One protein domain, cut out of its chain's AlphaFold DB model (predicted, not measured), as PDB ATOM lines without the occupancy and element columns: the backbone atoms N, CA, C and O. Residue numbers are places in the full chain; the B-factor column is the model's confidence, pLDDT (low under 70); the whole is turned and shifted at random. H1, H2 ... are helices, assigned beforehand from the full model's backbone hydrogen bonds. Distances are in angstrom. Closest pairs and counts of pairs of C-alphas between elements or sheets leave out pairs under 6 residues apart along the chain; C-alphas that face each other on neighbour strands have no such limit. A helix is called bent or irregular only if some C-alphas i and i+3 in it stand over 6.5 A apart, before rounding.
ATOM      1  N   ARG A  61      17.113  52.355  96.205       98.62
ATOM      2  CA  ARG A  61      17.365  50.918  96.004       98.62
ATOM      3  C   ARG A  61      16.714  50.054  97.081       98.62
ATOM      4  O   ARG A  61      16.205  48.979  96.780       98.62
ATOM      5  N   ASP A  62      16.729  50.493  98.335       98.50
ATOM      6  CA  ASP A  62      16.088  49.762  99.430       98.50
ATOM      7  C   ASP A  62      14.570  49.681  99.219       98.50
ATOM      8  O   ASP A  62      13.989  48.602  99.367       98.50
ATOM      9  N   LEU A  63      13.944  50.787  98.804       98.44
ATOM     10  CA  LEU A  63      12.525  50.843  98.448       98.44
ATOM     11  C   LEU A  63      12.209  49.975  97.222       98.44
ATOM     12  O   LEU A  63      11.226  49.238  97.238       98.44
ATOM     13  N   GLU A  64      13.056  49.993  96.190       98.50
ATOM     14  CA  GLU A  64      12.931  49.119  95.014       98.50
ATOM     15  C   GLU A  64      13.007  47.636  95.397       98.50
ATOM     16  O   GLU A  64      12.217  46.827  94.901       98.50
ATOM     17  N   ARG A  65      13.918  47.265  96.308       98.56
ATOM     18  CA  ARG A  65      14.019  45.889  96.823       98.56
ATOM     19  C   ARG A  65      12.760  45.483  97.577       98.56
ATOM     20  O   ARG A  65      12.222  44.410  97.306       98.56
ATOM     21  N   GLN A  66      12.269  46.334  98.480       98.25
ATOM     22  CA  GLN A  66      11.021  46.084  99.209       98.25
ATOM     23  C   GLN A  66       9.842  45.936  98.243       98.25
ATOM     24  O   GLN A  66       9.085  44.972  98.341       98.25
ATOM     25  N   TYR A  67       9.721  46.835  97.266       98.31
ATOM     26  CA  TYR A  67       8.681  46.775  96.242       98.31
ATOM     27  C   TYR A  67       8.757  45.494  95.412       98.31
ATOM     28  O   TYR A  67       7.745  44.823  95.221       98.31
ATOM     29  N   THR A  68       9.951  45.117  94.956       98.50
ATOM     30  CA  THR A  68      10.158  43.904  94.156       98.50
ATOM     31  C   THR A  68       9.795  42.652  94.954       98.50
ATOM     32  O   THR A  68       9.111  41.774  94.428       98.50
ATOM     33  N   ALA A  69      10.175  42.593  96.234       98.12
ATOM     34  CA  ALA A  69       9.806  41.497  97.127       98.12
ATOM     35  C   ALA A  69       8.286  41.426  97.352       98.12
ATOM     36  O   ALA A  69       7.692  40.357  97.208       98.12
ATOM     37  N   MET A  70       7.642  42.566  97.633       97.50
ATOM     38  CA  MET A  70       6.184  42.645  97.783       97.50
ATOM     39  C   MET A  70       5.466  42.214  96.502       97.50
ATOM     40  O   MET A  70       4.543  41.405  96.560       97.50
ATOM     41  N   ARG A  71       5.912  42.696  95.336       96.94
ATOM     42  CA  ARG A  71       5.361  42.315  94.031       96.94
ATOM     43  C   ARG A  71       5.472  40.810  93.798       96.94
ATOM     44  O   ARG A  71       4.484  40.194  93.416       96.94
ATOM     45  N   ALA A  72       6.641  40.220  94.041       95.81
ATOM     46  CA  ALA A  72       6.849  38.784  93.866       95.81
ATOM     47  C   ALA A  72       5.938  37.954  94.787       95.81
ATOM     48  O   ALA A  72       5.313  36.996  94.331       95.81
ATOM     49  N   ALA A  73       5.803  38.350  96.056       94.75
ATOM     50  CA  ALA A  73       4.906  37.690  97.005       94.75
ATOM     51  C   ALA A  73       3.432  37.787  96.572       94.75
ATOM     52  O   ALA A  73       2.690  36.809  96.638       94.75
ATOM     53  N   VAL A  74       3.011  38.953  96.084       94.06
ATOM     54  CA  VAL A  74       1.643  39.195  95.613       94.06
ATOM     55  C   VAL A  74       1.335  38.417  94.325       94.06
ATOM     56  O   VAL A  74       0.252  37.843  94.212       94.06
ATOM     57  N   GLU A  75       2.278  38.324  93.386       91.75
ATOM     58  CA  GLU A  75       2.127  37.461  92.204       91.75
ATOM     59  C   GLU A  75       2.025  35.982  92.588       91.75
ATOM     60  O   GLU A  75       1.203  35.257  92.026       91.75
ATOM     61  N   ALA A  76       2.789  35.536  93.590       90.38
ATOM     62  CA  ALA A  76       2.656  34.180  94.111       90.38
ATOM     63  C   ALA A  76       1.249  33.933  94.685       90.38
ATOM     64  O   ALA A  76       0.634  32.925  94.349       90.38
ATOM     65  N   LEU A  77       0.694  34.876  95.461       90.50
ATOM     66  CA  LEU A  77      -0.680  34.794  95.986       90.50
ATOM     67  C   LEU A  77      -1.749  34.773  94.887       90.50
ATOM     68  O   LEU A  77      -2.816  34.189  95.078       90.50
ATOM     69  N   ARG A  78      -1.491  35.418  93.744       88.38
ATOM     70  CA  ARG A  78      -2.415  35.436  92.601       88.38
ATOM     71  C   ARG A  78      -2.550  34.060  91.952       88.38
ATOM     72  O   ARG A  78      -3.628  33.722  91.476       88.38
ATOM     73  N   LEU A  79      -1.463  33.292  91.943       86.38
ATOM     74  CA  LEU A  79      -1.384  31.943  91.375       86.38
ATOM     75  C   LEU A  79      -1.637  30.837  92.412       86.38
ATOM     76  O   LEU A  79      -1.552  29.658  92.080       86.38
ATOM     77  N   MET A  80      -1.889  31.211  93.665       85.38
ATOM     78  CA  MET A  80      -2.088  30.284  94.771       85.38
ATOM     79  C   MET A  80      -3.554  29.847  94.850       85.38
ATOM     80  O   MET A  80      -4.466  30.678  94.766       85.38
ATOM     81  N   ASP A  81      -3.762  28.548  95.046       81.69
ATOM     82  CA  ASP A  81      -5.067  27.954  95.347       81.69
ATOM     83  C   ASP A  81      -5.395  28.020  96.858       81.69
ATOM     84  O   ASP A  81      -4.544  28.368  97.681       81.69
ATOM     85  N   GLU A  82      -6.616  27.662  97.261       76.56
ATOM     86  CA  GLU A  82      -7.121  27.744  98.645       76.56
ATOM     87  C   GLU A  82      -6.276  26.965  99.662       76.56
ATOM     88  O   GLU A  82      -6.220  27.326 100.837       76.56
ATOM     89  N   ARG A  83      -5.584  25.918  99.206       76.69
ATOM     90  CA  ARG A  83      -4.703  25.070 100.027       76.69
ATOM     91  C   ARG A  83      -3.267  25.588 100.128       76.69
ATOM     92  O   ARG A  83      -2.420  24.918 100.711       76.69
ATOM     93  N   GLY A  84      -2.971  26.745  99.541       74.19
ATOM     94  CA  GLY A  84      -1.632  27.326  99.564       74.19
ATOM     95  C   GLY A  84      -0.654  26.714  98.552       74.19
ATOM     96  O   GLY A  84       0.555  26.910  98.661       74.19
ATOM     97  N   VAL A  85      -1.152  25.966  97.565       78.38
ATOM     98  CA  VAL A  85      -0.323  25.348  96.522       78.38
ATOM     99  C   VAL A  85      -0.257  26.285  95.319       78.38
ATOM    100  O   VAL A  85      -1.292  26.669  94.776       78.38
ATOM    101  N   VAL A  86       0.954  26.645  94.896       77.06
ATOM    102  CA  VAL A  86       1.190  27.460  93.694       77.06
ATOM    103  C   VAL A  86       1.396  26.532  92.501       77.06
ATOM    104  O   VAL A  86       2.354  25.755  92.511       77.06
ATOM    105  N   ALA A  87       0.548  26.628  91.474       72.44
ATOM    106  CA  ALA A  87       0.754  25.875  90.239       72.44
ATOM    107  C   ALA A  87       2.002  26.358  89.486       72.44
ATOM    108  O   ALA A  87       2.112  27.524  89.073       72.44
ATOM    109  N   ARG A  88       2.945  25.436  89.291       73.62
ATOM    110  CA  ARG A  88       4.231  25.663  88.620       73.62
ATOM    111  C   ARG A  88       4.158  25.308  87.142       73.62
ATOM    112  O   ARG A  88       4.805  25.971  86.337       73.62
ATOM    113  N   THR A  89       3.362  24.299  86.793       78.56
ATOM    114  CA  THR A  89       3.188  23.826  85.413       78.56
ATOM    115  C   THR A  89       1.855  24.281  84.818       78.56
ATOM    116  O   THR A  89       0.906  24.612  85.529       78.56
ATOM    117  N   GLU A  90       1.762  24.316  83.489       71.69
ATOM    118  CA  GLU A  90       0.524  24.690  82.790       71.69
ATOM    119  C   GLU A  90      -0.609  23.683  83.039       71.69
ATOM    120  O   GLU A  90      -1.762  24.081  83.195       71.69
ATOM    121  N   ALA A  91      -0.269  22.399  83.186       71.38
ATOM    122  CA  ALA A  91      -1.210  21.343  83.552       71.38
ATOM    123  C   ALA A  91      -1.764  21.523  84.978       71.38
ATOM    124  O   ALA A  91      -2.969  21.394  85.190       71.38
ATOM    125  N   GLU A  92      -0.920  21.892  85.950       70.75
ATOM    126  CA  GLU A  92      -1.362  22.219  87.315       70.75
ATOM    127  C   GLU A  92      -2.261  23.455  87.338       70.75
ATOM    128  O   GLU A  92      -3.251  23.477  88.064       70.75
ATOM    129  N   ARG A  93      -1.956  24.472  86.518       68.75
ATOM    130  CA  ARG A  93      -2.809  25.664  86.392       68.75
ATOM    131  C   ARG A  93      -4.168  25.320  85.808       68.75
ATOM    132  O   ARG A  93      -5.150  25.884  86.272       68.75
ATOM    133  N   ALA A  94      -4.224  24.420  84.823       69.31
ATOM    134  CA  ALA A  94      -5.469  23.918  84.243       69.31
ATOM    135  C   ALA A  94      -6.295  23.113  85.262       69.31
ATOM    136  O   ALA A  94      -7.504  23.301  85.354       69.31
ATOM    137  N   ALA A  95      -5.639  22.286  86.080       69.31
ATOM    138  CA  ALA A  95      -6.283  21.537  87.159       69.31
ATOM    139  C   ALA A  95      -6.772  22.437  88.311       69.31
ATOM    140  O   ALA A  95      -7.789  22.147  88.935       69.31
ATOM    141  N   GLN A  96      -6.073  23.546  88.574       68.56
ATOM    142  CA  GLN A  96      -6.441  24.556  89.571       68.56
ATOM    143  C   GLN A  96      -7.468  25.582  89.058       68.56
ATOM    144  O   GLN A  96      -7.746  26.551  89.759       68.56
ATOM    145  N   GLN A  97      -8.068  25.407  87.873       62.84
ATOM    146  CA  GLN A  97      -9.137  26.290  87.377       62.84
ATOM    147  C   GLN A  97     -10.449  26.072  88.157       62.84
ATOM    148  O   GLN A  97     -11.436  25.559  87.638       62.84
ATOM    149  N   GLY A  98     -10.457  26.465  89.429       65.25
ATOM    150  CA  GLY A  98     -11.620  26.531  90.309       65.25
ATOM    151  C   GLY A  98     -11.775  27.929  90.913       65.25
ATOM    152  O   GLY A  98     -10.860  28.752  90.877       65.25
ATOM    153  N   ALA A  99     -12.942  28.214  91.497       60.66
ATOM    154  CA  ALA A  99     -13.321  29.541  92.012       60.66
ATOM    155  C   ALA A  99     -12.419  30.106  93.142       60.66
ATOM    156  O   ALA A  99     -12.547  31.281  93.512       60.66
ATOM    157  N   GLY A 100     -11.518  29.282  93.684       72.50
ATOM    158  CA  GLY A 100     -10.671  29.578  94.836       72.50
ATOM    159  C   GLY A 100      -9.322  30.241  94.532       72.50
ATOM    160  O   GLY A 100      -8.779  30.938  95.398       72.50
ATOM    161  N   VAL A 101      -8.798  30.114  93.306       84.31
ATOM    162  CA  VAL A 101      -7.488  30.688  92.948       84.31
ATOM    163  C   VAL A 101      -7.514  32.214  93.042       84.31
ATOM    164  O   VAL A 101      -8.458  32.890  92.613       84.31
ATOM    165  N   GLY A 102      -6.483  32.786  93.667       84.50
ATOM    166  CA  GLY A 102      -6.351  34.236  93.815       84.50
ATOM    167  C   GLY A 102      -7.379  34.876  94.763       84.50
ATOM    168  O   GLY A 102      -7.519  36.104  94.787       84.50
ATOM    169  N   ARG A 103      -8.109  34.092  95.573       88.44
ATOM    170  CA  ARG A 103      -8.979  34.626  96.642       88.44
ATOM    171  C   ARG A 103      -8.186  35.474  97.642       88.44
ATOM    172  O   ARG A 103      -8.591  36.596  97.940       88.44
ATOM    173  N   LEU A 104      -7.048  34.966  98.124       89.50
ATOM    174  CA  LEU A 104      -6.175  35.687  99.063       89.50
ATOM    175  C   LEU A 104      -5.597  36.962  98.442       89.50
ATOM    176  O   LEU A 104      -5.562  37.996  99.102       89.50
ATOM    177  N   TYR A 105      -5.223  36.913  97.160       91.94
ATOM    178  CA  TYR A 105      -4.794  38.090  96.404       91.94
ATOM    179  C   TYR A 105      -5.872  39.186  96.394       91.94
ATOM    180  O   TYR A 105      -5.585  40.333  96.730       91.94
ATOM    181  N   ARG A 106      -7.134  38.841  96.089       91.69
ATOM    182  CA  ARG A 106      -8.253  39.804  96.087       91.69
ATOM    183  C   ARG A 106      -8.479  40.443  97.458       91.69
ATOM    184  O   ARG A 106      -8.700  41.648  97.529       91.69
ATOM    185  N   ILE A 107      -8.393  39.654  98.531       92.00
ATOM    186  CA  ILE A 107      -8.519  40.149  99.910       92.00
ATOM    187  C   ILE A 107      -7.356  41.090 100.252       92.00
ATOM    188  O   ILE A 107      -7.592  42.193 100.735       92.00
ATOM    189  N   ALA A 108      -6.114  40.698  99.955       92.12
ATOM    190  CA  ALA A 108      -4.920  41.495 100.247       92.12
ATOM    191  C   ALA A 108      -4.864  42.821  99.463       92.12
ATOM    192  O   ALA A 108      -4.284  43.797  99.934       92.12
ATOM    193  N   MET A 109      -5.461  42.870  98.268       94.25
ATOM    194  CA  MET A 109      -5.577  44.104  97.482       94.25
ATOM    195  C   MET A 109      -6.671  45.052  97.995       94.25
ATOM    196  O   MET A 109      -6.711  46.212  97.573       94.25
ATOM    197  N   GLY A 110      -7.520  44.594  98.919       94.06
ATOM    198  CA  GLY A 110      -8.489  45.428  99.614       94.06
ATOM    199  C   GLY A 110      -7.821  46.605 100.328       94.06
ATOM    200  O   GLY A 110      -6.744  46.482 100.908       94.06
ATOM    201  N   LYS A 111      -8.443  47.785 100.248       92.25
ATOM    202  CA  LYS A 111      -7.944  49.029 100.866       92.25
ATOM    203  C   LYS A 111      -8.805  49.485 102.043       92.25
ATOM    204  O   LYS A 111      -8.824  50.668 102.373       92.25
TER     205      LYS A 111
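What this domain is: This is residues 61 to 111 of the 145 residues of an uncharacterized protein of Lineolata rhizophorae (UniProt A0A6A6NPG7). A long straight helix, H1, sticks out as an arm with its residues 61 to 72, and its other end runs into a loose head of loops and two short helices. One of these, H3, folds back at the end of H1 and packs on its last turns, while the other, H2, sits off by itself between two links, touching no helix. The printed part has 51 residues with three named helices, in the order H1, H2, H3, and no named strand; its class is all helix. The whole is loose, with a radius of gyration of the C-alphas of 12.6 A, and spans 39 by 26 by 13 A, only just flat.

How they stand to each other: H1, residues 61 to 78, is the longest helix, with 18 residues. Its residues 61 to 72 stand free. After it a long link of 11 residues leads to H2, residues 90 to 95, and H1 and H2 are apart. A short link of 7 residues then leads to H3, residues 103 to 108, and H2 and H3 are apart as well. H1 and H3 touch, with 6 pairs of C-alphas within 8 A, and H1 does so with residues 74 to 78 alone. Their closest C-alphas, those of Arg 78 and Tyr 105, are 5.2 A apart. The two helices run opposite ways at a shallow tilt of 30 degrees, and their centres are 15.5 A apart. In H1, H2 and H3 every backbone O i to N i+4 pair is within hydrogen-bond range.

Where its parts are: H1 begins at C-alpha 61, at (17.365, 50.918, 96.004), and ends at C-alpha 78, at (-2.415, 35.436, 92.601), a length of 25.3 A. The long link passes through C-alpha 83 at (-4.703, 25.070, 100.027). H2 runs from Glu 90 to Ala 95, 8.7 A from first to last C-alpha. H3 runs from Arg 103 to Ala 108, 8.8 A from first to last C-alpha, and ends with C-alpha 108 at (-4.920, 41.495, 100.247). No helix is bent or irregular.

The domain as a whole: The two C-alphas farthest apart are those of Arg 61 and Ala 95, 38.7 A. The first and last printed C-alphas, those of Arg 61 and Lys 111, are 25.8 A apart. Without residues 61 to 72 the body has 39 residues, spans 33 by 19 by 14 A and has a radius of gyration of 9.8 A. The printed part has no cut. The mean pLDDT of the printed part is 85.0, and residues 93 to 99 are under 70; the mean is 96 in H1, 70 in H2 and 91 in H3.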